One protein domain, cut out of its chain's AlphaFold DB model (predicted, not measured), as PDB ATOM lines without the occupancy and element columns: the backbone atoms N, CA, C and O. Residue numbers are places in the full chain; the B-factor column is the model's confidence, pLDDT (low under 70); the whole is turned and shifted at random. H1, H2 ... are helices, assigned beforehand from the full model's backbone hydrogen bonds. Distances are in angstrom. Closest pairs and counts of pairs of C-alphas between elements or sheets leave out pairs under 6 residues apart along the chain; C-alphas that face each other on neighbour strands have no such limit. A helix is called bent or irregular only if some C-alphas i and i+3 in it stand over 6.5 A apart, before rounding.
ATOM      1  N   LYS A   5     -45.775  34.329  28.607       92.62
ATOM      2  CA  LYS A   5     -47.211  34.404  28.918       92.62
ATOM      3  C   LYS A   5     -47.500  34.165  30.403       92.62
ATOM      4  O   LYS A   5     -48.265  34.918  30.997       92.62
ATOM      5  N   ALA A   6     -46.866  33.156  31.008       92.62
ATOM      6  CA  ALA A   6     -46.988  32.910  32.443       92.62
ATOM      7  C   ALA A   6     -46.441  34.092  33.254       92.62
ATOM      8  O   ALA A   6     -47.088  34.550  34.190       92.62
ATOM      9  N   LYS A   7     -45.298  34.648  32.836       92.19
ATOM     10  CA  LYS A   7     -44.688  35.815  33.480       92.19
ATOM     11  C   LYS A   7     -45.570  37.065  33.406       92.19
ATOM     12  O   LYS A   7     -45.669  37.783  34.396       92.19
ATOM     13  N   ILE A   8     -46.247  37.309  32.280       94.00
ATOM     14  CA  ILE A   8     -47.256  38.377  32.159       94.00
ATOM     15  C   ILE A   8     -48.356  38.167  33.205       94.00
ATOM     16  O   ILE A   8     -48.656  39.086  33.960       94.00
ATOM     17  N   GLY A   9     -48.911  36.953  33.295       92.69
ATOM     18  CA  GLY A   9     -49.946  36.624  34.279       92.69
ATOM     19  C   GLY A   9     -49.501  36.859  35.725       92.69
ATOM     20  O   GLY A   9     -50.219  37.483  36.501       92.69
ATOM     21  N   GLU A  10     -48.291  36.430  36.080       90.88
ATOM     22  CA  GLU A  10     -47.715  36.657  37.414       90.88
ATOM     23  C   GLU A  10     -47.502  38.139  37.715       90.88
ATOM     24  O   GLU A  10     -47.822  38.601  38.808       90.88
ATOM     25  N   THR A  11     -47.021  38.893  36.727       91.81
ATOM     26  CA  THR A  11     -46.803  40.339  36.854       91.81
ATOM     27  C   THR A  11     -48.129  41.070  37.073       91.81
ATOM     28  O   THR A  11     -48.218  41.937  37.938       91.81
ATOM     29  N   LEU A  12     -49.193  40.678  36.363       92.31
ATOM     30  CA  LEU A  12     -50.535  41.230  36.564       92.31
ATOM     31  C   LEU A  12     -51.072  40.939  37.972       92.31
ATOM     32  O   LEU A  12     -51.614  41.834  38.615       92.31
ATOM     33  N   LEU A  13     -50.894  39.715  38.478       89.75
ATOM     34  CA  LEU A  13     -51.303  39.362  39.842       89.75
ATOM     35  C   LEU A  13     -50.518  40.154  40.897       89.75
ATOM     36  O   LEU A  13     -51.098  40.596  41.888       89.75
ATOM     37  N   LEU A  14     -49.217  40.361  40.688       88.25
ATOM     38  CA  LEU A  14     -48.380  41.180  41.565       88.25
ATOM     39  C   LEU A  14     -48.857  42.640  41.600       88.25
ATOM     40  O   LEU A  14     -49.013  43.212  42.678       88.25
ATOM     41  N   LEU A  15     -49.161  43.223  40.442       89.50
ATOM     42  CA  LEU A  15     -49.690  44.584  40.346       89.50
ATOM     43  C   LEU A  15     -51.059  44.723  41.024       89.50
ATOM     44  O   LEU A  15     -51.268  45.673  41.773       89.50
ATOM     45  N   GLN A  16     -51.957  43.747  40.858       86.69
ATOM     46  CA  GLN A  16     -53.251  43.732  41.555       86.69
ATOM     47  C   GLN A  16     -53.094  43.718  43.081       86.69
ATOM     48  O   GLN A  16     -53.834  44.408  43.787       86.69
ATOM     49  N   LYS A  17     -52.121  42.959  43.603       87.31
ATOM     50  CA  LYS A  17     -51.798  42.959  45.037       87.31
ATOM     51  C   LYS A  17     -51.344  44.342  45.501       87.31
ATOM     52  O   LYS A  17     -51.844  44.833  46.510       87.31
ATOM     53  N   ILE A  18     -50.447  44.982  44.752       87.75
ATOM     54  CA  ILE A  18     -49.953  46.329  45.068       87.75
ATOM     55  C   ILE A  18     -51.088  47.346  45.045       87.75
ATOM     56  O   ILE A  18     -51.228  48.117  45.987       87.75
ATOM     57  N   GLU A  19     -51.949  47.323  44.030       86.50
ATOM     58  CA  GLU A  19     -53.104  48.220  43.957       86.50
ATOM     59  C   GLU A  19     -54.040  48.054  45.155       86.50
ATOM     60  O   GLU A  19     -54.486  49.044  45.739       86.50
ATOM     61  N   ALA A  20     -54.330  46.812  45.552       84.75
ATOM     62  CA  ALA A  20     -55.133  46.540  46.735       84.75
ATOM     63  C   ALA A  20     -54.462  47.099  48.000       84.75
ATOM     64  O   ALA A  20     -55.113  47.768  48.801       84.75
ATOM     65  N   LEU A  21     -53.155  46.896  48.153       85.56
ATOM     66  CA  LEU A  21     -52.415  47.351  49.324       85.56
ATOM     67  C   LEU A  21     -52.272  48.883  49.384       85.56
ATOM     68  O   LEU A  21     -52.430  49.475  50.453       85.56
ATOM     69  N   LEU A  22     -52.076  49.556  48.248       85.88
ATOM     70  CA  LEU A  22     -52.115  51.020  48.156       85.88
ATOM     71  C   LEU A  22     -53.507  51.553  48.536       85.88
ATOM     72  O   LEU A  22     -53.615  52.540  49.265       85.88
ATOM     73  N   ARG A  23     -54.586  50.871  48.118       80.94
ATOM     74  CA  ARG A  23     -55.961  51.195  48.549       80.94
ATOM     75  C   ARG A  23     -56.145  51.040  50.056       80.94
ATOM     76  O   ARG A  23     -56.791  51.892  50.658       80.94
ATOM     77  N   ALA A  24     -55.587  49.994  50.661       82.62
ATOM     78  CA  ALA A  24     -55.639  49.803  52.110       82.62
ATOM     79  C   ALA A  24     -54.860  50.901  52.854       82.62
ATOM     80  O   ALA A  24     -55.381  51.511  53.785       82.62
ATOM     81  N   SER A  25     -53.660  51.224  52.373       82.94
ATOM     82  CA  SER A  25     -52.769  52.251  52.933       82.94
ATOM     83  C   SER A  25     -53.417  53.631  52.994       82.94
ATOM     84  O   SER A  25     -53.232  54.386  53.948       82.94
ATOM     85  N   LEU A  26     -54.244  53.950  52.000       79.81
ATOM     86  CA  LEU A  26     -54.990  55.199  51.963       79.81
ATOM     87  C   LEU A  26     -55.978  55.357  53.134       79.81
ATOM     88  O   LEU A  26     -56.200  56.482  53.579       79.81
ATOM     89  N   TYR A  27     -56.531  54.264  53.677       78.06
ATOM     90  CA  TYR A  27     -57.354  54.335  54.889       78.06
ATOM     91  C   TYR A  27     -56.534  54.740  56.122       78.06
ATOM     92  O   TYR A  27     -57.060  55.427  56.995       78.06
ATOM     93  N   GLY A  28     -55.247  54.381  56.176       72.75
ATOM     94  CA  GLY A  28     -54.340  54.711  57.280       72.75
ATOM     95  C   GLY A  28     -53.861  56.158  57.313       72.75
ATOM     96  O   GLY A  28     -53.582  56.700  58.379       72.75
ATOM     97  N   VAL A  29     -53.801  56.815  56.155       73.31
ATOM     98  CA  VAL A  29     -53.343  58.212  56.033       73.31
ATOM     99  C   VAL A  29     -54.392  59.224  56.533       73.31
ATOM    100  O   VAL A  29     -54.076  60.390  56.771       73.31
ATOM    101  N   GLY A  30     -55.641  58.795  56.737       59.47
ATOM    102  CA  GLY A  30     -56.635  59.528  57.524       59.47
ATOM    103  C   GLY A  30     -57.199  60.814  56.926       59.47
ATOM    104  O   GLY A  30     -57.910  61.533  57.622       59.47
ATOM    105  N   ASN A  31     -56.939  61.120  55.650       52.31
ATOM    106  CA  ASN A  31     -57.306  62.425  55.082       52.31
ATOM    107  C   ASN A  31     -58.182  62.375  53.827       52.31
ATOM    108  O   ASN A  31     -58.177  63.294  53.009       52.31
ATOM    109  N   THR A  32     -58.938  61.299  53.638       50.78
ATOM    110  CA  THR A  32     -59.643  61.086  52.373       50.78
ATOM    111  C   THR A  32     -61.140  60.997  52.589       50.78
ATOM    112  O   THR A  32     -61.681  59.946  52.934       50.78
ATOM    113  N   LYS A  33     -61.812  62.136  52.365       51.28
ATOM    114  CA  LYS A  33     -63.261  62.167  52.160       51.28
ATOM    115  C   LYS A  33     -63.614  61.222  51.010       51.28
ATOM    116  O   LYS A  33     -62.954  61.173  49.974       51.28
ATOM    117  N   ASP A  34     -64.637  60.438  51.290       53.22
ATOM    118  CA  ASP A  34     -65.023  59.200  50.641       53.22
ATOM    119  C   ASP A  34     -65.216  59.248  49.119       53.22
ATOM    120  O   ASP A  34     -65.574  60.262  48.530       53.22
ATOM    121  N   THR A  35     -65.082  58.066  48.510       45.16
ATOM    122  CA  THR A  35     -65.550  57.636  47.172       45.16
ATOM    123  C   THR A  35     -64.679  57.875  45.932       45.16
ATOM    124  O   THR A  35     -64.781  57.067  45.008       45.16
ATOM    125  N   LYS A  36     -63.769  58.861  45.877       48.22
ATOM    126  CA  LYS A  36     -62.896  59.044  44.687       48.22
ATOM    127  C   LYS A  36     -61.582  58.252  44.715       48.22
ATOM    128  O   LYS A  36     -61.035  57.968  43.659       48.22
ATOM    129  N   LEU A  37     -61.105  57.830  45.884       49.69
ATOM    130  CA  LEU A  37     -59.784  57.205  46.062       49.69
ATOM    131  C   LEU A  37     -59.535  55.938  45.241       49.69
ATOM    132  O   LEU A  37     -58.465  55.774  44.665       49.69
ATOM    133  N   ALA A  38     -60.535  55.059  45.155       44.88
ATOM    134  CA  ALA A  38     -60.419  53.824  44.384       44.88
ATOM    135  C   ALA A  38     -60.365  54.077  42.865       44.88
ATOM    136  O   ALA A  38     -59.804  53.256  42.150       44.88
ATOM    137  N   LYS A  39     -60.911  55.213  42.394       48.72
ATOM    138  CA  LYS A  39     -60.836  55.679  40.995       48.72
ATOM    139  C   LYS A  39     -59.602  56.552  40.714       48.72
ATOM    140  O   LYS A  39     -59.294  56.803  39.557       48.72
ATOM    141  N   LEU A  40     -58.915  57.043  41.748       48.78
ATOM    142  CA  LEU A  40     -57.799  57.988  41.625       48.78
ATOM    143  C   LEU A  40     -56.438  57.307  41.415       48.78
ATOM    144  O   LEU A  40     -55.573  57.883  40.758       48.78
ATOM    145  N   LEU A  41     -56.271  56.065  41.886       53.91
ATOM    146  CA  LEU A  41     -55.082  55.250  41.589       53.91
ATOM    147  C   LEU A  41     -54.949  54.896  40.099       53.91
ATOM    148  O   LEU A  41     -53.885  54.455  39.672       53.91
ATOM    149  N   ASP A  42     -55.996  55.109  39.299       47.69
ATOM    150  CA  ASP A  42     -55.932  54.854  37.864       47.69
ATOM    151  C   ASP A  42     -55.269  55.991  37.079       47.69
ATOM    152  O   ASP A  42     -54.733  55.716  36.009       47.69
ATOM    153  N   ARG A  43     -55.234  57.246  37.570       51.16
ATOM    154  CA  ARG A  43     -54.741  58.376  36.748       51.16
ATOM    155  C   ARG A  43     -54.157  59.603  37.459       51.16
ATOM    156  O   ARG A  43     -53.647  60.472  36.755       51.16
ATOM    157  N   ASP A  44     -54.220  59.736  38.784       55.81
ATOM    158  CA  ASP A  44     -54.026  61.056  39.401       55.81
ATOM    159  C   ASP A  44     -52.743  61.180  40.244       55.81
ATOM    160  O   ASP A  44     -52.680  60.748  41.400       55.81
ATOM    161  N   HIS A  45     -51.723  61.837  39.676       57.56
ATOM    162  CA  HIS A  45     -50.461  62.187  40.349       57.56
ATOM    163  C   HIS A  45     -50.696  62.928  41.678       57.56
ATOM    164  O   HIS A  45     -49.921  62.780  42.623       57.56
ATOM    165  N   GLN A  46     -51.797  63.683  41.793       60.81
ATOM    166  CA  GLN A  46     -52.166  64.386  43.025       60.81
ATOM    167  C   GLN A  46     -52.480  63.422  44.175       60.81
ATOM    168  O   GLN A  46     -52.068  63.648  45.313       60.81
ATOM    169  N   THR A  47     -53.159  62.312  43.884       65.56
ATOM    170  CA  THR A  47     -53.503  61.303  44.900       65.56
ATOM    171  C   THR A  47     -52.278  60.517  45.329       65.56
ATOM    172  O   THR A  47     -52.140  60.185  46.505       65.56
ATOM    173  N   MET A  48     -51.350  60.290  44.399       70.69
ATOM    174  CA  MET A  48     -50.073  59.670  44.720       70.69
ATOM    175  C   MET A  48     -49.223  60.565  45.630       70.69
ATOM    176  O   MET A  48     -48.710  60.109  46.650       70.69
ATOM    177  N   GLY A  49     -49.169  61.868  45.339       71.69
ATOM    178  CA  GLY A  49     -48.532  62.849  46.218       71.69
ATOM    179  C   GLY A  49     -49.148  62.872  47.620       71.69
ATOM    180  O   GLY A  49     -48.421  62.919  48.609       71.69
ATOM    181  N   MET A  50     -50.478  62.778  47.735       72.06
ATOM    182  CA  MET A  50     -51.157  62.679  49.035       72.06
ATOM    183  C   MET A  50     -50.796  61.401  49.795       72.06
ATOM    184  O   MET A  50     -50.539  61.478  50.995       72.06
ATOM    185  N   LEU A  51     -50.762  60.250  49.117       79.00
ATOM    186  CA  LEU A  51     -50.385  58.976  49.726       79.00
ATOM    187  C   LEU A  51     -48.939  59.014  50.221       79.00
ATOM    188  O   LEU A  51     -48.701  58.753  51.395       79.00
ATOM    189  N   ILE A  52     -47.997  59.425  49.369       81.12
ATOM    190  CA  ILE A  52     -46.576  59.531  49.721       81.12
ATOM    191  C   ILE A  52     -46.383  60.508  50.880       81.12
ATOM    192  O   ILE A  52     -45.703  60.182  51.848       81.12
ATOM    193  N   ASN A  53     -47.004  61.689  50.832       79.19
ATOM    194  CA  ASN A  53     -46.911  62.661  51.923       79.19
ATOM    195  C   ASN A  53     -47.546  62.140  53.218       79.19
ATOM    196  O   ASN A  53     -47.066  62.450  54.303       79.19
ATOM    197  N   GLY A  54     -48.617  61.357  53.110       77.25
ATOM    198  CA  GLY A  54     -49.241  60.664  54.227       77.25
ATOM    199  C   GLY A  54     -48.329  59.629  54.863       77.25
ATOM    200  O   GLY A  54     -48.147  59.635  56.077       77.25
ATOM    201  N   MET A  55     -47.714  58.790  54.033       80.31
ATOM    202  CA  MET A  55     -46.743  57.787  54.454       80.31
ATOM    203  C   MET A  55     -45.523  58.452  55.102       80.31
ATOM    204  O   MET A  55     -45.198  58.106  56.227       80.31
ATOM    205  N   LYS A  56     -44.947  59.501  54.490       79.50
ATOM    206  CA  LYS A  56     -43.807  60.270  55.037       79.50
ATOM    207  C   LYS A  56     -44.057  60.882  56.419       79.50
ATOM    208  O   LYS A  56     -43.108  61.192  57.130       79.50
ATOM    209  N   ARG A  57     -45.320  61.125  56.792       76.25
ATOM    210  CA  ARG A  57     -45.677  61.637  58.128       76.25
ATOM    211  C   ARG A  57     -45.661  60.557  59.205       76.25
ATOM    212  O   ARG A  57     -45.575  60.905  60.375       76.25
ATOM    213  N   GLN A  58     -45.807  59.295  58.813       72.38
ATOM    214  CA  GLN A  58     -45.902  58.153  59.723       72.38
ATOM    215  C   GLN A  58     -44.600  57.351  59.753       72.38
ATOM    216  O   GLN A  58     -44.202  56.866  60.804       72.38
ATOM    217  N   VAL A  59     -43.929  57.235  58.605       71.38
ATOM    218  CA  VAL A  59     -42.712  56.447  58.415       71.38
ATOM    219  C   VAL A  59     -41.696  57.221  57.580       71.38
ATOM    220  O   VAL A  59     -42.059  57.998  56.694       71.38
ATOM    221  N   GLU A  60     -40.412  57.000  57.840       72.88
ATOM    222  CA  GLU A  60     -39.348  57.484  56.964       72.88
ATOM    223  C   GLU A  60     -39.345  56.640  55.681       72.88
ATOM    224  O   GLU A  60     -39.297  55.413  55.737       72.88
ATOM    225  N   LEU A  61     -39.465  57.289  54.521       77.19
ATOM    226  CA  LEU A  61     -39.459  56.607  53.226       77.19
ATOM    227  C   LEU A  61     -38.094  56.768  52.556       77.19
ATOM    228  O   LEU A  61     -37.532  57.864  52.638       77.19
ATOM    229  N   PRO A  62     -37.613  55.748  51.819       77.56
ATOM    230  CA  PRO A  62     -36.447  55.893  50.956       77.56
ATOM    231  C   PRO A  62     -36.585  57.096  50.018       77.56
ATOM    232  O   PRO A  62     -37.681  57.398  49.529       77.56
ATOM    233  N   GLU A  63     -35.475  57.791  49.770       77.31
ATOM    234  CA  GLU A  63     -35.452  59.016  48.959       77.31
ATOM    235  C   GLU A  63     -35.989  58.777  47.538       77.31
ATOM    236  O   GLU A  63     -36.715  59.605  46.986       77.31
ATOM    237  N   ASP A  64     -35.711  57.596  46.988       80.31
ATOM    238  CA  ASP A  64     -36.110  57.149  45.658       80.31
ATOM    239  C   ASP A  64     -37.512  56.522  45.599       80.31
ATOM    240  O   ASP A  64     -38.041  56.331  44.505       80.31
ATOM    241  N   PHE A  65     -38.170  56.256  46.735       84.12
ATOM    242  CA  PHE A  65     -39.447  55.533  46.766       84.12
ATOM    243  C   PHE A  65     -40.531  56.187  45.905       84.12
ATOM    244  O   PHE A  65     -41.257  55.501  45.187       84.12
ATOM    245  N   ALA A  66     -40.636  57.518  45.956       84.25
ATOM    246  CA  ALA A  66     -41.616  58.260  45.166       84.25
ATOM    247  C   ALA A  66     -41.408  58.047  43.659       84.25
ATOM    248  O   ALA A  66     -42.370  57.835  42.923       84.25
ATOM    249  N   THR A  67     -40.148  58.059  43.224       84.25
ATOM    250  CA  THR A  67     -39.748  57.813  41.837       84.25
ATOM    251  C   THR A  67     -40.013  56.363  41.440       84.25
ATOM    252  O   THR A  67     -40.598  56.112  40.390       84.25
ATOM    253  N   THR A  68     -39.662  55.403  42.298       84.94
ATOM    254  CA  THR A  68     -39.901  53.969  42.068       84.94
ATOM    255  C   THR A  68     -41.390  53.661  41.923       84.94
ATOM    256  O   THR A  68     -41.789  52.912  41.030       84.94
ATOM    257  N   LEU A  69     -42.234  54.271  42.758       87.38
ATOM    258  CA  LEU A  69     -43.685  54.121  42.688       87.38
ATOM    259  C   LEU A  69     -44.278  54.771  41.430       87.38
ATOM    260  O   LEU A  69     -45.148  54.175  40.796       87.38
ATOM    261  N   ASP A  70     -43.798  55.952  41.033       85.88
ATOM    262  CA  ASP A  70     -44.217  56.609  39.789       85.88
ATOM    263  C   ASP A  70     -43.860  55.770  38.551       85.88
ATOM    264  O   ASP A  70     -44.721  55.511  37.707       85.88
ATOM    265  N   HIS A  71     -42.627  55.259  38.474       87.50
ATOM    266  CA  HIS A  71     -42.206  54.348  37.407       87.50
ATOM    267  C   HIS A  71     -43.072  53.087  37.362       87.50
ATOM    268  O   HIS A  71     -43.588  52.739  36.301       87.50
ATOM    269  N   LEU A  72     -43.318  52.454  38.514       89.50
ATOM    270  CA  LEU A  72     -44.167  51.266  38.591       89.50
ATOM    271  C   LEU A  72     -45.581  51.526  38.056       89.50
ATOM    272  O   LEU A  72     -46.127  50.692  37.335       89.50
ATOM    273  N   LEU A  73     -46.190  52.666  38.394       88.56
ATOM    274  CA  LEU A  73     -47.528  53.006  37.911       88.56
ATOM    275  C   LEU A  73     -47.566  53.272  36.404       88.56
ATOM    276  O   LEU A  73     -48.535  52.889  35.741       88.56
ATOM    277  N   ARG A  74     -46.530  53.915  35.858       89.50
ATOM    278  CA  ARG A  74     -46.396  54.120  34.410       89.50
ATOM    279  C   ARG A  74     -46.263  52.786  33.688       89.50
ATOM    280  O   ARG A  74     -47.022  52.527  32.756       89.50
ATOM    281  N   ASP A  75     -45.389  51.909  34.172       92.88
ATOM    282  CA  ASP A  75     -45.198  50.584  33.588       92.88
ATOM    283  C   ASP A  75     -46.455  49.712  33.733       92.88
ATOM    284  O   ASP A  75     -46.810  48.982  32.807       92.88
ATOM    285  N   ARG A  76     -47.197  49.832  34.843       92.06
ATOM    286  CA  ARG A  76     -48.519  49.202  35.016       92.06
ATOM    287  C   ARG A  76     -49.480  49.651  33.925       92.06
ATOM    288  O   ARG A  76     -50.141  48.806  33.326       92.06
ATOM    289  N   ASN A  77     -49.562  50.953  33.652       90.19
ATOM    290  CA  ASN A  77     -50.446  51.477  32.609       90.19
ATOM    291  C   ASN A  77     -50.060  50.938  31.230       90.19
ATOM    292  O   ASN A  77     -50.942  50.503  30.488       90.19
ATOM    293  N   ILE A  78     -48.761  50.877  30.928       93.81
ATOM    294  CA  ILE A  78     -48.280  50.251  29.696       93.81
ATOM    295  C   ILE A  78     -48.711  48.782  29.663       93.81
ATOM    296  O   ILE A  78     -49.375  48.370  28.719       93.81
ATOM    297  N   LEU A  79     -48.417  47.997  30.701       94.75
ATOM    298  CA  LEU A  79     -48.712  46.564  30.723       94.75
ATOM    299  C   LEU A  79     -50.212  46.257  30.580       94.75
ATOM    300  O   LEU A  79     -50.578  45.314  29.878       94.75
ATOM    301  N   VAL A  80     -51.074  47.023  31.252       91.19
ATOM    302  CA  VAL A  80     -52.518  46.749  31.332       91.19
ATOM    303  C   VAL A  80     -53.287  47.346  30.152       91.19
ATOM    304  O   VAL A  80     -54.260  46.742  29.699       91.19
ATOM    305  N   HIS A  81     -52.883  48.516  29.652       89.12
ATOM    306  CA  HIS A  81     -53.684  49.282  28.693       89.12
ATOM    307  C   HIS A  81     -53.023  49.477  27.328       89.12
ATOM    308  O   HIS A  81     -53.737  49.605  26.337       89.12
ATOM    309  N   GLU A  82     -51.691  49.490  27.249       94.12
ATOM    310  CA  GLU A  82     -50.980  49.945  26.044       94.12
ATOM    311  C   GLU A  82     -49.976  48.924  25.493       94.12
ATOM    312  O   GLU A  82     -49.349  49.193  24.472       94.12
ATOM    313  N   LEU A  83     -49.834  47.746  26.114       94.38
ATOM    314  CA  LEU A  83     -48.799  46.758  25.788       94.38
ATOM    315  C   LEU A  83     -48.837  46.359  24.313       94.38
ATOM    316  O   LEU A  83     -47.807  46.303  23.653       94.38
ATOM    317  N   PHE A  84     -50.041  46.129  23.787       94.06
ATOM    318  CA  PHE A  84     -50.242  45.745  22.391       94.06
ATOM    319  C   PHE A  84     -49.866  46.854  21.394       94.06
ATOM    320  O   PHE A  84     -49.588  46.566  20.237       94.06
ATOM    321  N   LEU A  85     -49.853  48.115  21.834       96.06
ATOM    322  CA  LEU A  85     -49.497  49.270  21.008       96.06
ATOM    323  C   LEU A  85     -47.986  49.541  21.000       96.06
ATOM    324  O   LEU A  85     -47.522  50.411  20.268       96.06
ATOM    325  N   GLN A  86     -47.209  48.827  21.816       97.19
ATOM    326  CA  GLN A  86     -45.770  49.024  21.897       97.19
ATOM    327  C   GLN A  86     -45.066  48.381  20.702       97.19
ATOM    328  O   GLN A  86     -45.150  47.174  20.496       97.19
ATOM    329  N   ASN A  87     -44.281  49.169  19.964       96.38
ATOM    330  CA  ASN A  87     -43.538  48.689  18.788       96.38
ATOM    331  C   ASN A  87     -42.550  47.548  19.099       96.38
ATOM    332  O   ASN A  87     -42.160  46.805  18.203       96.38
ATOM    333  N   TRP A  88     -42.112  47.428  20.354       95.44
ATOM    334  CA  TRP A  88     -41.202  46.380  20.817       95.44
ATOM    335  C   TRP A  88     -41.924  45.114  21.304       95.44
ATOM    336  O   TRP A  88     -41.259  44.114  21.584       95.44
ATOM    337  N   PHE A  89     -43.254  45.135  21.439       96.38
ATOM    338  CA  PHE A  89     -44.014  43.998  21.942       96.38
ATOM    339  C   PHE A  89     -44.299  42.994  20.824       96.38
ATOM    340  O   PHE A  89     -45.135  43.210  19.952       96.38
ATOM    341  N   ASP A  90     -43.619  41.853  20.889       94.75
ATOM    342  CA  ASP A  90     -43.875  40.716  20.014       94.75
ATOM    343  C   ASP A  90     -43.531  39.408  20.740       94.75
ATOM    344  O   ASP A  90     -42.452  39.245  21.304       94.75
ATOM    345  N   LEU A  91     -44.470  38.461  20.740       94.50
ATOM    346  CA  LEU A  91     -44.308  37.151  21.377       94.50
ATOM    347  C   LEU A  91     -43.823  36.060  20.410       94.50
ATOM    348  O   LEU A  91     -43.752  34.894  20.806       94.50
ATOM    349  N   LYS A  92     -43.547  36.404  19.149       94.56
ATOM    350  CA  LYS A  92     -43.063  35.481  18.114       94.56
ATOM    351  C   LYS A  92     -41.588  35.694  17.785       94.56
ATOM    352  O   LYS A  92     -40.896  34.707  17.554       94.56
ATOM    353  N   SER A  93     -41.103  36.936  17.760       96.12
ATOM    354  CA  SER A  93     -39.684  37.228  17.528       96.12
ATOM    355  C   SER A  93     -38.838  37.115  18.795       96.12
ATOM    356  O   SER A  93     -39.274  37.432  19.900       96.12
ATOM    357  N   GLU A  94     -37.581  36.708  18.633       95.62
ATOM    358  CA  GLU A  94     -36.609  36.660  19.731       95.62
ATOM    359  C   GLU A  94     -36.374  38.046  20.354       95.62
ATOM    360  O   GLU A  94     -36.307  38.181  21.579       95.62
ATOM    361  N   SER A  95     -36.310  39.093  19.525       95.38
ATOM    362  CA  SER A  95     -36.153  40.476  19.981       95.38
ATOM    363  C   SER A  95     -37.351  40.943  20.809       95.38
ATOM    364  O   SER A  95     -37.150  41.489  21.895       95.38
ATOM    365  N   GLY A  96     -38.580  40.681  20.354       95.88
ATOM    366  CA  GLY A  96     -39.795  41.021  21.092       95.88
ATOM    367  C   GLY A  96     -39.917  40.259  22.411       95.88
ATOM    368  O   GLY A  96     -40.236  40.854  23.444       95.88
ATOM    369  N   LEU A  97     -39.562  38.969  22.422       95.69
ATOM    370  CA  LEU A  97     -39.514  38.162  23.642       95.69
ATOM    371  C   LEU A  97     -38.496  38.735  24.639       95.69
ATOM    372  O   LEU A  97     -38.811  38.896  25.820       95.69
ATOM    373  N   LYS A  98     -37.294  39.095  24.177       95.94
ATOM    374  CA  LYS A  98     -36.253  39.693  25.022       95.94
ATOM    375  C   LYS A  98     -36.709  41.021  25.629       95.94
ATOM    376  O   LYS A  98     -36.583  41.193  26.839       95.94
ATOM    377  N   GLN A  99     -37.266  41.925  24.821       97.06
ATOM    378  CA  GLN A  99     -37.745  43.229  25.295       97.06
ATOM    379  C   GLN A  99     -38.915  43.088  26.269       97.06
ATOM    380  O   GLN A  99     -38.892  43.671  27.350       97.06
ATOM    381  N   THR A 100     -39.880  42.221  25.957       96.50
ATOM    382  CA  THR A 100     -40.992  41.913  26.865       96.50
ATOM    383  C   THR A 100     -40.476  41.356  28.190       96.50
ATOM    384  O   THR A 100     -40.950  41.733  29.257       96.50
ATOM    385  N   ASN A 101     -39.473  40.477  28.158       95.25
ATOM    386  CA  ASN A 101     -38.910  39.904  29.373       95.25
ATOM    387  C   ASN A 101     -38.197  40.947  30.250       95.25
ATOM    388  O   ASN A 101     -38.352  40.882  31.473       95.25
ATOM    389  N   LEU A 102     -37.453  41.878  29.638       95.88
ATOM    390  CA  LEU A 102     -36.801  43.003  30.321       95.88
ATOM    391  C   LEU A 102     -37.833  43.937  30.957       95.88
ATOM    392  O   LEU A 102     -37.739  44.216  32.147       95.88
ATOM    393  N   PHE A 103     -38.858  44.329  30.199       96.94
ATOM    394  CA  PHE A 103     -39.954  45.157  30.697       96.94
ATOM    395  C   PHE A 103     -40.661  44.515  31.903       96.94
ATOM    396  O   PHE A 103     -40.824  45.145  32.944       96.94
ATOM    397  N   LEU A 104     -41.000  43.225  31.818       95.25
ATOM    398  CA  LEU A 104     -41.623  42.507  32.936       95.25
ATOM    399  C   LEU A 104     -40.691  42.373  34.150       95.25
ATOM    400  O   LEU A 104     -41.171  42.429  35.276       95.25
ATOM    401  N   ASN A 105     -39.379  42.184  33.950       91.50
ATOM    402  CA  ASN A 105     -38.413  42.164  35.059       91.50
ATOM    403  C   ASN A 105     -38.390  43.505  35.791       91.50
ATOM    404  O   ASN A 105     -38.488  43.516  37.013       91.50
ATOM    405  N   GLN A 106     -38.343  44.611  35.046       91.62
ATOM    406  CA  GLN A 106     -38.346  45.951  35.624       91.62
ATOM    407  C   GLN A 106     -39.592  46.197  36.481       91.62
ATOM    408  O   GLN A 106     -39.489  46.716  37.594       91.62
ATOM    409  N   ILE A 107     -40.765  45.770  35.995       92.50
ATOM    410  CA  ILE A 107     -42.005  45.840  36.773       92.50
ATOM    411  C   ILE A 107     -41.877  45.018  38.047       92.50
ATOM    412  O   ILE A 107     -42.195  45.529  39.113       92.50
ATOM    413  N   ILE A 108     -41.433  43.762  37.957       88.75
ATOM    414  CA  ILE A 108     -41.325  42.866  39.116       88.75
ATOM    415  C   ILE A 108     -40.369  43.436  40.170       88.75
ATOM    416  O   ILE A 108     -40.685  43.391  41.358       88.75
ATOM    417  N   GLU A 109     -39.233  43.995  39.760       85.19
ATOM    418  CA  GLU A 109     -38.257  44.625  40.656       85.19
ATOM    419  C   GLU A 109     -38.863  45.834  41.380       85.19
ATOM    420  O   GLU A 109     -38.914  45.854  42.613       85.19
ATOM    421  N   ASN A 110     -39.426  46.789  40.630       85.38
ATOM    422  CA  ASN A 110     -40.072  47.977  41.199       85.38
ATOM    423  C   ASN A 110     -41.259  47.598  42.100       85.38
ATOM    424  O   ASN A 110     -41.431  48.139  43.193       85.38
ATOM    425  N   ALA A 111     -42.058  46.626  41.664       87.38
ATOM    426  CA  ALA A 111     -43.188  46.087  42.401       87.38
ATOM    427  C   ALA A 111     -42.758  45.451  43.723       87.38
ATOM    428  O   ALA A 111     -43.412  45.661  44.741       87.38
ATOM    429  N   SER A 112     -41.649  44.713  43.736       83.38
ATOM    430  CA  SER A 112     -41.134  44.073  44.950       83.38
ATOM    431  C   SER A 112     -40.710  45.108  45.992       83.38
ATOM    432  O   SER A 112     -41.046  44.970  47.169       83.38
ATOM    433  N   VAL A 113     -40.033  46.179  45.561       82.88
ATOM    434  CA  VAL A 113     -39.644  47.298  46.435       82.88
ATOM    435  C   VAL A 113     -40.882  47.993  47.002       82.88
ATOM    436  O   VAL A 113     -41.005  48.143  48.220       82.88
ATOM    437  N   VAL A 114     -41.831  48.361  46.137       85.56
ATOM    438  CA  VAL A 114     -43.072  49.025  46.554       85.56
ATOM    439  C   VAL A 114     -43.868  48.148  47.514       85.56
ATOM    440  O   VAL A 114     -44.299  48.630  48.556       85.56
ATOM    441  N   LEU A 115     -44.035  46.861  47.208       84.75
ATOM    442  CA  LEU A 115     -44.792  45.934  48.042       84.75
ATOM    443  C   LEU A 115     -44.219  45.871  49.463       84.75
ATOM    444  O   LEU A 115     -44.975  46.014  50.419       84.75
ATOM    445  N   ARG A 116     -42.897  45.729  49.614       79.81
ATOM    446  CA  ARG A 116     -42.248  45.665  50.933       79.81
ATOM    447  C   ARG A 116     -42.437  46.948  51.740       79.81
ATOM    448  O   ARG A 116     -42.801  46.874  52.910       79.81
ATOM    449  N   ILE A 117     -42.249  48.112  51.115       82.50
ATOM    450  CA  ILE A 117     -42.399  49.417  51.783       82.50
ATOM    451  C   ILE A 117     -43.847  49.646  52.215       82.50
ATOM    452  O   ILE A 117     -44.108  50.099  53.327       82.50
ATOM    453  N   VAL A 118     -44.803  49.316  51.348       84.81
ATOM    454  CA  VAL A 118     -46.221  49.524  51.643       84.81
ATOM    455  C   VAL A 118     -46.709  48.518  52.699       84.81
ATOM    456  O   VAL A 118     -47.497  48.906  53.556       84.81
ATOM    457  N   ILE A 119     -46.213  47.271  52.717       82.25
ATOM    458  CA  ILE A 119     -46.497  46.313  53.804       82.25
ATOM    459  C   ILE A 119     -45.971  46.858  55.133       82.25
ATOM    460  O   ILE A 119     -46.726  46.917  56.098       82.25
ATOM    461  N   ALA A 120     -44.711  47.302  55.177       77.56
ATOM    462  CA  ALA A 120     -44.118  47.864  56.390       77.56
ATOM    463  C   ALA A 120     -44.909  49.078  56.904       77.56
ATOM    464  O   ALA A 120     -45.203  49.180  58.093       77.56
ATOM    465  N   PHE A 121     -45.334  49.966  55.998       81.38
ATOM    466  CA  PHE A 121     -46.206  51.086  56.344       81.38
ATOM    467  C   PHE A 121     -47.534  50.621  56.952       81.38
ATOM    468  O   PHE A 121     -47.946  51.150  57.980       81.38
ATOM    469  N   VAL A 122     -48.197  49.641  56.331       79.81
ATOM    470  CA  VAL A 122     -49.477  49.091  56.800       79.81
ATOM    471  C   VAL A 122     -49.347  48.459  58.187       79.81
ATOM    472  O   VAL A 122     -50.181  48.718  59.048       79.81
ATOM    473  N   LEU A 123     -48.293  47.683  58.436       75.94
ATOM    474  CA  LEU A 123     -48.044  47.098  59.758       75.94
ATOM    475  C   LEU A 123     -47.814  48.193  60.814       75.94
ATOM    476  O   LEU A 123     -48.449  48.185  61.865       75.94
ATOM    477  N   SER A 124     -47.014  49.211  60.483       74.88
ATOM    478  CA  SER A 124     -46.733  50.339  61.379       74.88
ATOM    479  C   SER A 124     -47.991  51.125  61.780       74.88
ATOM    480  O   SER A 124     -48.130  51.537  62.937       74.88
ATOM    481  N   ILE A 125     -48.938  51.325  60.852       74.19
ATOM    482  CA  ILE A 125     -50.202  52.005  61.165       74.19
ATOM    483  C   ILE A 125     -51.175  51.121  61.954       74.19
ATOM    484  O   ILE A 125     -51.965  51.673  62.716       74.19
ATOM    485  N   GLU A 126     -51.159  49.793  61.812       71.62
ATOM    486  CA  GLU A 126     -52.048  48.914  62.592       71.62
ATOM    487  C   GLU A 126     -51.726  48.954  64.082       71.62
ATOM    488  O   GLU A 126     -52.638  48.994  64.909       71.62
ATOM    489  N   GLU A 127     -50.443  49.020  64.423       66.62
ATOM    490  CA  GLU A 127     -49.988  49.046  65.812       66.62
ATOM    491  C   GLU A 127     -50.259  50.391  66.503       66.62
ATOM    492  O   GLU A 127     -50.469  50.436  67.715       66.62
ATOM    493  N   ASN A 128     -50.291  51.492  65.741       62.12
ATOM    494  CA  ASN A 128     -50.189  52.842  66.304       62.12
ATOM    495  C   ASN A 128     -51.363  53.787  65.988       62.12
ATOM    496  O   ASN A 128     -51.440  54.874  66.567       62.12
ATOM    497  N   ASN A 129     -52.276  53.447  65.069       66.81
ATOM    498  CA  ASN A 129     -53.163  54.449  64.466       66.81
ATOM    499  C   ASN A 129     -54.643  54.327  64.875       66.81
ATOM    500  O   ASN A 129     -55.381  53.437  64.444       66.81
ATOM    501  N   SER A 130     -55.129  55.328  65.617       64.31
ATOM    502  CA  SER A 130     -56.551  55.510  65.953       64.31
ATOM    503  C   SER A 130     -57.456  55.649  64.721       64.31
ATOM    504  O   SER A 130     -58.647  55.342  64.794       64.31
ATOM    505  N   THR A 131     -56.904  56.039  63.569       72.75
ATOM    506  CA  THR A 131     -57.662  56.233  62.329       72.75
ATOM    507  C   THR A 131     -58.221  54.922  61.783       72.75
ATOM    508  O   THR A 131     -59.399  54.872  61.432       72.75
ATOM    509  N   ILE A 132     -57.430  53.841  61.787       75.50
ATOM    510  CA  ILE A 132     -57.884  52.506  61.353       75.50
ATOM    511  C   ILE A 132     -58.979  51.968  62.288       75.50
ATOM    512  O   ILE A 132     -59.944  51.339  61.845       75.50
ATOM    513  N   ASN A 133     -58.882  52.285  63.580       75.12
ATOM    514  CA  ASN A 133     -59.885  51.926  64.584       75.12
ATOM    515  C   ASN A 133     -61.165  52.774  64.495       75.12
ATOM    516  O   ASN A 133     -62.219  52.332  64.937       75.12
ATOM    517  N   SER A 134     -61.095  53.949  63.867       77.00
ATOM    518  CA  SER A 134     -62.246  54.826  63.609       77.00
ATOM    519  C   SER A 134     -62.942  54.582  62.261       77.00
ATOM    520  O   SER A 134     -63.888  55.292  61.913       77.00
ATOM    521  N   LEU A 135     -62.484  53.602  61.469       80.00
ATOM    522  CA  LEU A 135     -63.108  53.272  60.188       80.00
ATOM    523  C   LEU A 135     -64.545  52.780  60.387       80.00
ATOM    524  O   LEU A 135     -64.844  52.019  61.303       80.00
ATOM    525  N   SER A 136     -65.438  53.149  59.463       82.94
ATOM    526  CA  SER A 136     -66.775  52.556  59.428       82.94
ATOM    527  C   SER A 136     -66.691  51.048  59.184       82.94
ATOM    528  O   SER A 136     -65.794  50.579  58.482       82.94
ATOM    529  N   GLU A 137     -67.665  50.290  59.691       82.94
ATOM    530  CA  GLU A 137     -67.683  48.822  59.607       82.94
ATOM    531  C   GLU A 137     -67.454  48.303  58.176       82.94
ATOM    532  O   GLU A 137     -66.676  47.378  57.945       82.94
ATOM    533  N   LYS A 138     -68.070  48.957  57.181       82.44
ATOM    534  CA  LYS A 138     -67.895  48.618  55.763       82.44
ATOM    535  C   LYS A 138     -66.451  48.810  55.287       82.44
ATOM    536  O   LYS A 138     -65.939  47.966  54.558       82.44
ATOM    537  N   LYS A 139     -65.800  49.915  55.662       81.69
ATOM    538  CA  LYS A 139     -64.405  50.191  55.282       81.69
ATOM    539  C   LYS A 139     -63.444  49.265  56.004       81.69
ATOM    540  O   LYS A 139     -62.522  48.764  55.371       81.69
ATOM    541  N   ARG A 140     -63.698  49.002  57.287       84.19
ATOM    542  CA  ARG A 140     -62.897  48.088  58.096       84.19
ATOM    543  C   ARG A 140     -62.916  46.676  57.513       84.19
ATOM    544  O   ARG A 140     -61.857  46.134  57.247       84.19
ATOM    545  N   LYS A 141     -64.094  46.160  57.138       84.81
ATOM    546  CA  LYS A 141     -64.229  44.875  56.425       84.81
ATOM    547  C   LYS A 141     -63.409  44.809  55.131       84.81
ATOM    548  O   LYS A 141     -62.797  43.783  54.855       84.81
ATOM    549  N   ILE A 142     -63.400  45.878  54.328       82.69
ATOM    550  CA  ILE A 142     -62.604  45.932  53.087       82.69
ATOM    551  C   ILE A 142     -61.107  45.944  53.405       82.69
ATOM    552  O   ILE A 142     -60.351  45.205  52.782       82.69
ATOM    553  N   TYR A 143     -60.689  46.777  54.358       85.00
ATOM    554  CA  TYR A 143     -59.305  46.878  54.804       85.00
ATOM    555  C   TYR A 143     -58.798  45.527  55.332       85.00
ATOM    556  O   TYR A 143     -57.862  44.974  54.760       85.00
ATOM    557  N   ASP A 144     -59.490  44.935  56.311       86.06
ATOM    558  CA  ASP A 144     -59.128  43.649  56.915       86.06
ATOM    559  C   ASP A 144     -59.089  42.532  55.858       86.06
ATOM    560  O   ASP A 144     -58.199  41.684  55.868       86.06
ATOM    561  N   HIS A 145     -60.022  42.545  54.894       86.50
ATOM    562  CA  HIS A 145     -60.010  41.590  53.788       86.50
ATOM    563  C   HIS A 145     -58.746  41.721  52.930       86.50
ATOM    564  O   HIS A 145     -58.138  40.706  52.594       86.50
ATOM    565  N   ILE A 146     -58.340  42.946  52.580       85.75
ATOM    566  CA  ILE A 146     -57.118  43.183  51.803       85.75
ATOM    567  C   ILE A 146     -55.895  42.716  52.591       85.75
ATOM    568  O   ILE A 146     -55.102  41.950  52.045       85.75
ATOM    569  N   ILE A 147     -55.759  43.118  53.857       84.88
ATOM    570  CA  ILE A 147     -54.594  42.764  54.680       84.88
ATOM    571  C   ILE A 147     -54.504  41.251  54.865       84.88
ATOM    572  O   ILE A 147     -53.464  40.657  54.583       84.88
ATOM    573  N   ASN A 148     -55.614  40.592  55.202       85.00
ATOM    574  CA  ASN A 148     -55.657  39.138  55.314       85.00
ATOM    575  C   ASN A 148     -55.277  38.446  53.993       85.00
ATOM    576  O   ASN A 148     -54.490  37.501  53.984       85.00
ATOM    577  N   ARG A 149     -55.787  38.921  52.848       85.44
ATOM    578  CA  ARG A 149     -55.407  38.369  51.538       85.44
ATOM    579  C   ARG A 149     -53.923  38.562  51.250       85.44
ATOM    580  O   ARG A 149     -53.309  37.639  50.719       85.44
ATOM    581  N   ILE A 150     -53.346  39.712  51.583       81.38
ATOM    582  CA  ILE A 150     -51.915  39.970  51.405       81.38
ATOM    583  C   ILE A 150     -51.092  39.042  52.297       81.38
ATOM    584  O   ILE A 150     -50.205  38.392  51.762       81.38
ATOM    585  N   ASN A 151     -51.443  38.875  53.572       75.31
ATOM    586  CA  ASN A 151     -50.736  37.981  54.497       75.31
ATOM    587  C   ASN A 151     -50.803  36.503  54.081       75.31
ATOM    588  O   ASN A 151     -49.838  35.772  54.251       75.31
ATOM    589  N   VAL A 152     -51.931  36.056  53.519       77.06
ATOM    590  CA  VAL A 152     -52.113  34.654  53.098       77.06
ATOM    591  C   VAL A 152     -51.473  34.359  51.738       77.06
ATOM    592  O   VAL A 152     -51.128  33.217  51.453       77.06
ATOM    593  N   THR A 153     -51.377  35.353  50.851       74.81
ATOM    594  CA  THR A 153     -50.957  35.130  49.450       74.81
ATOM    595  C   THR A 153     -49.613  35.732  49.093       74.81
ATOM    596  O   THR A 153     -49.088  35.467  48.009       74.81
ATOM    597  N   SER A 154     -49.089  36.599  49.942       64.44
ATOM    598  CA  SER A 154     -47.713  37.045  49.872       64.44
ATOM    599  C   SER A 154     -46.979  36.136  50.839       64.44
ATOM    600  O   SER A 154     -47.349  36.058  52.001       64.44
ATOM    601  N   GLU A 155     -45.979  35.417  50.357       56.66
ATOM    602  CA  GLU A 155     -44.848  35.069  51.203       56.66
ATOM    603  C   GLU A 155     -43.995  36.337  51.165       56.66
ATOM    604  O   GLU A 155     -43.279  36.528  50.178       56.66
ATOM    605  N   PRO A 156     -44.162  37.317  52.080       53.19
ATOM    606  CA  PRO A 156     -43.275  38.459  52.080       53.19
ATOM    607  C   PRO A 156     -41.895  37.948  52.498       53.19
ATOM    608  O   PRO A 156     -41.555  37.877  53.673       53.19
ATOM    609  N   ASP A 157     -41.118  37.527  51.508       45.75
ATOM    610  CA  ASP A 157     -39.720  37.194  51.672       45.75
ATOM    611  C   ASP A 157     -38.959  38.511  51.845       45.75
ATOM    612  O   ASP A 157     -38.651  39.237  50.888       45.75
ATOM    613  N   PHE A 158     -38.739  38.861  53.105       49.59
ATOM    614  CA  PHE A 158     -37.846  39.931  53.532       49.59
ATOM    615  C   PHE A 158     -36.385  39.435  53.632       49.59
ATOM    616  O   PHE A 158     -35.510  40.168  54.097       49.59
ATOM    617  N   GLY A 159     -36.095  38.212  53.170       56.25
ATOM    618  CA  GLY A 159     -34.850  37.497  53.421       56.25
ATOM    619  C   GLY A 159     -34.765  37.057  54.880       56.25
ATOM    620  O   GLY A 159     -35.745  36.626  55.477       56.25
ATOM    621  N   GLU A 160     -33.590  37.218  55.485       47.31
ATOM    622  CA  GLU A 160     -33.364  36.937  56.912       47.31
ATOM    623  C   GLU A 160     -33.907  38.028  57.853       47.31
ATOM    624  O   GLU A 160     -33.690  37.953  59.057       47.31
ATOM    625  N   LYS A 161     -34.565  39.064  57.321       45.22
ATOM    626  CA  LYS A 161     -35.001  40.232  58.092       45.22
ATOM    627  C   LYS A 161     -36.486  40.153  58.416       45.22
ATOM    628  O   LYS A 161     -37.296  39.800  57.570       45.22
ATOM    629  N   THR A 162     -36.865  40.550  59.615       50.94
ATOM    630  CA  THR A 162     -38.250  40.879  59.966       50.94
ATOM    631  C   THR A 162     -38.683  42.197  59.295       50.94
ATOM    632  O   THR A 162     -37.826  42.970  58.855       50.94
ATOM    633  N   PRO A 163     -39.992  42.504  59.200       48.16
ATOM    634  CA  PRO A 163     -40.466  43.819  58.752       48.16
ATOM    635  C   PRO A 163     -39.819  44.992  59.513       48.16
ATOM    636  O   PRO A 163     -39.457  45.993  58.894       48.16
ATOM    637  N   ASP A 164     -39.600  44.825  60.820       50.72
ATOM    638  CA  ASP A 164     -38.958  45.814  61.695       50.72
ATOM    639  C   ASP A 164     -37.455  45.945  61.405       50.72
ATOM    640  O   ASP A 164     -36.924  47.046  61.309       50.72
ATOM    641  N   GLU A 165     -36.759  44.836  61.147       47.59
ATOM    642  CA  GLU A 165     -35.348  44.848  60.735       47.59
ATOM    643  C   GLU A 165     -35.153  45.361  59.303       47.59
ATOM    644  O   GLU A 165     -34.086  45.876  58.956       47.59
ATOM    645  N   TYR A 166     -36.171  45.226  58.448       50.41
ATOM    646  CA  TYR A 166     -36.217  45.898  57.157       50.41
ATOM    647  C   TYR A 166     -36.252  47.407  57.412       50.41
ATOM    648  O   TYR A 166     -35.382  48.106  56.904       50.41
ATOM    649  N   PHE A 167     -37.142  47.882  58.290       48.28
ATOM    650  CA  PHE A 167     -37.252  49.282  58.717       48.28
ATOM    651  C   PHE A 167     -35.938  49.841  59.297       48.28
ATOM    652  O   PHE A 167     -35.479  50.905  58.877       48.28
ATOM    653  N   ASP A 168     -35.265  49.084  60.166       46.97
ATOM    654  CA  ASP A 168     -33.965  49.451  60.741       46.97
ATOM    655  C   ASP A 168     -32.844  49.489  59.689       46.97
ATOM    656  O   ASP A 168     -31.959  50.349  59.739       46.97
ATOM    657  N   ALA A 169     -32.894  48.606  58.686       45.19
ATOM    658  CA  ALA A 169     -31.906  48.538  57.612       45.19
ATOM    659  C   ALA A 169     -32.024  49.656  56.561       45.19
ATOM    660  O   ALA A 169     -31.050  49.892  55.845       45.19
ATOM    661  N   PHE A 170     -33.152  50.371  56.479       47.78
ATOM    662  CA  PHE A 170     -33.279  51.582  55.647       47.78
ATOM    663  C   PHE A 170     -32.694  52.833  56.314       47.78
ATOM    664  O   PHE A 170     -32.780  53.924  55.751       47.78
ATOM    665  N   SER A 171     -32.049  52.696  57.480       53.03
ATOM    666  CA  SER A 171     -31.621  53.833  58.292       53.03
ATOM    667  C   SER A 171     -30.153  53.791  58.755       53.03
ATOM    668  O   SER A 171     -29.826  53.771  59.944       53.03
ATOM    669  N   ASP A 172     -29.210  53.978  57.832       45.19
ATOM    670  CA  ASP A 172     -27.849  54.373  58.241       45.19
ATOM    671  C   ASP A 172     -27.840  55.720  59.011       45.19
ATOM    672  O   ASP A 172     -26.928  55.997  59.800       45.19
ATOM    673  N   GLN A 173     -28.892  56.542  58.871       44.88
ATOM    674  CA  GLN A 173     -29.065  57.800  59.607       44.88
ATOM    675  C   GLN A 173     -29.657  57.656  61.027       44.88
ATOM    676  O   GLN A 173     -29.290  58.446  61.906       44.88
ATOM    677  N   VAL A 174     -30.490  56.649  61.328       43.34
ATOM    678  CA  VAL A 174     -31.079  56.463  62.682       43.34
ATOM    679  C   VAL A 174     -30.076  55.819  63.646       43.34
ATOM    680  O   VAL A 174     -30.089  56.103  64.852       43.34
ATOM    681  N   ARG A 175     -29.097  55.080  63.106       39.38
ATOM    682  CA  ARG A 175     -27.981  54.454  63.839       39.38
ATOM    683  C   ARG A 175     -27.250  55.414  64.791       39.38
ATOM    684  O   ARG A 175     -26.818  55.015  65.870       39.38
ATOM    685  N   LYS A 176     -27.146  56.708  64.455       43.16
ATOM    686  CA  LYS A 176     -26.458  57.714  65.295       43.16
ATOM    687  C   LYS A 176     -27.316  58.312  66.419       43.16
ATOM    688  O   LYS A 176     -26.749  58.897  67.345       43.16
ATOM    689  N   LYS A 177     -28.648  58.172  66.384       43.09
ATOM    690  CA  LYS A 177     -29.551  58.757  67.398       43.09
ATOM    691  C   LYS A 177     -29.958  57.782  68.506       43.09
ATOM    692  O   LYS A 177     -30.117  58.236  69.639       43.09
ATOM    693  N   PHE A 178     -30.046  56.477  68.244       34.00
ATOM    694  CA  PHE A 178     -30.491  55.507  69.260       34.00
ATOM    695  C   PHE A 178     -29.374  54.911  70.131       34.00
ATOM    696  O   PHE A 178     -29.592  54.694  71.322       34.00
ATOM    697  N   VAL A 179     -28.137  54.794  69.628       37.22
ATOM    698  CA  VAL A 179     -26.986  54.306  70.429       37.22
ATOM    699  C   VAL A 179     -26.657  55.231  71.620       37.22
ATOM    700  O   VAL A 179     -26.012  54.818  72.580       37.22
ATOM    701  N   LYS A 180     -27.146  56.481  71.635       36.56
ATOM    702  CA  LYS A 180     -26.925  57.419  72.753       36.56
ATOM    703  C   LYS A 180     -27.938  57.338  73.902       36.56
ATOM    704  O   LYS A 180     -27.688  57.975  74.923       36.56
TER     705      LYS A 180
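Overview. This is residues 5 to 180 of the 186 residues of an uncharacterized protein of Balneola sp (UniProt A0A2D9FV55). The long helix H5 makes the longest axis, with H1 beside it and H4 folding back against it as a hairpin: a three-helix bundle, up and down, each running against the one before. H7 and short H6 pack on H1 towards its last residues, and residues 172 to 180, with H9, stick out as a tail. The 176 printed residues hold nine named helices, H1 to H9, and no named strand: all helix. The whole is compact, with a radius of gyration of the C-alphas of 17.6 A and spans of 57 by 42 by 31 A.

Arrangement. H1, residues 5 to 28, touches H5, residues 94 to 128, at a shallow tilt of 25 degrees, the same way; closest are C-alphas 18 and 115, 6.0 A. H2, residues 37 to 40, only just touches H1, with 3 pairs of C-alphas within 8 A, closest 23 and 38, 6.6 A. H3, residues 45 to 58, only just touches H5, also with 3 pairs, closest 55 and 121, 7.0 A. H4, residues 65 to 85, touches H5, closest 72 and 110, 5.9 A. H6, residues 130 to 133, touches H1, closest 28 and 132, 5.8 A. H7, residues 137 to 153, touches H1, closest 24 and 143, 5.4 A. H8, residues 163 to 169, only just touches H5, with 3 pairs, closest 120 and 163, 5.9 A. H9, residues 175 to 178, touches no helix. O i to N i+4 pairs are all within hydrogen-bond range in H7 and H8, and in 18 of 20 in H1, 9 of 10 in H3, 14 of 17 in H4 and 30 of 31 in H5.

Along the chain. H1, 35.6 A long, begins at C-alpha 5 (-47.211, 34.404, 28.918). H3 is 20.3 A, H4 28.3 A, H5 51.1 A and H7 23.9 A long. H4 is irregular: C-alphas 81 and 84 are 8.0 A apart. H9 ends at C-alpha 178 (-30.491, 55.507, 69.260).

Size, cuts and confidence. The C-alphas of Lys 92 and Lys 180, the two farthest apart, are 61.1 A apart. The printed part has no cut and no long link. Confidence is under 70 in residues 30 to 47, 127 to 130 and 154 to 180.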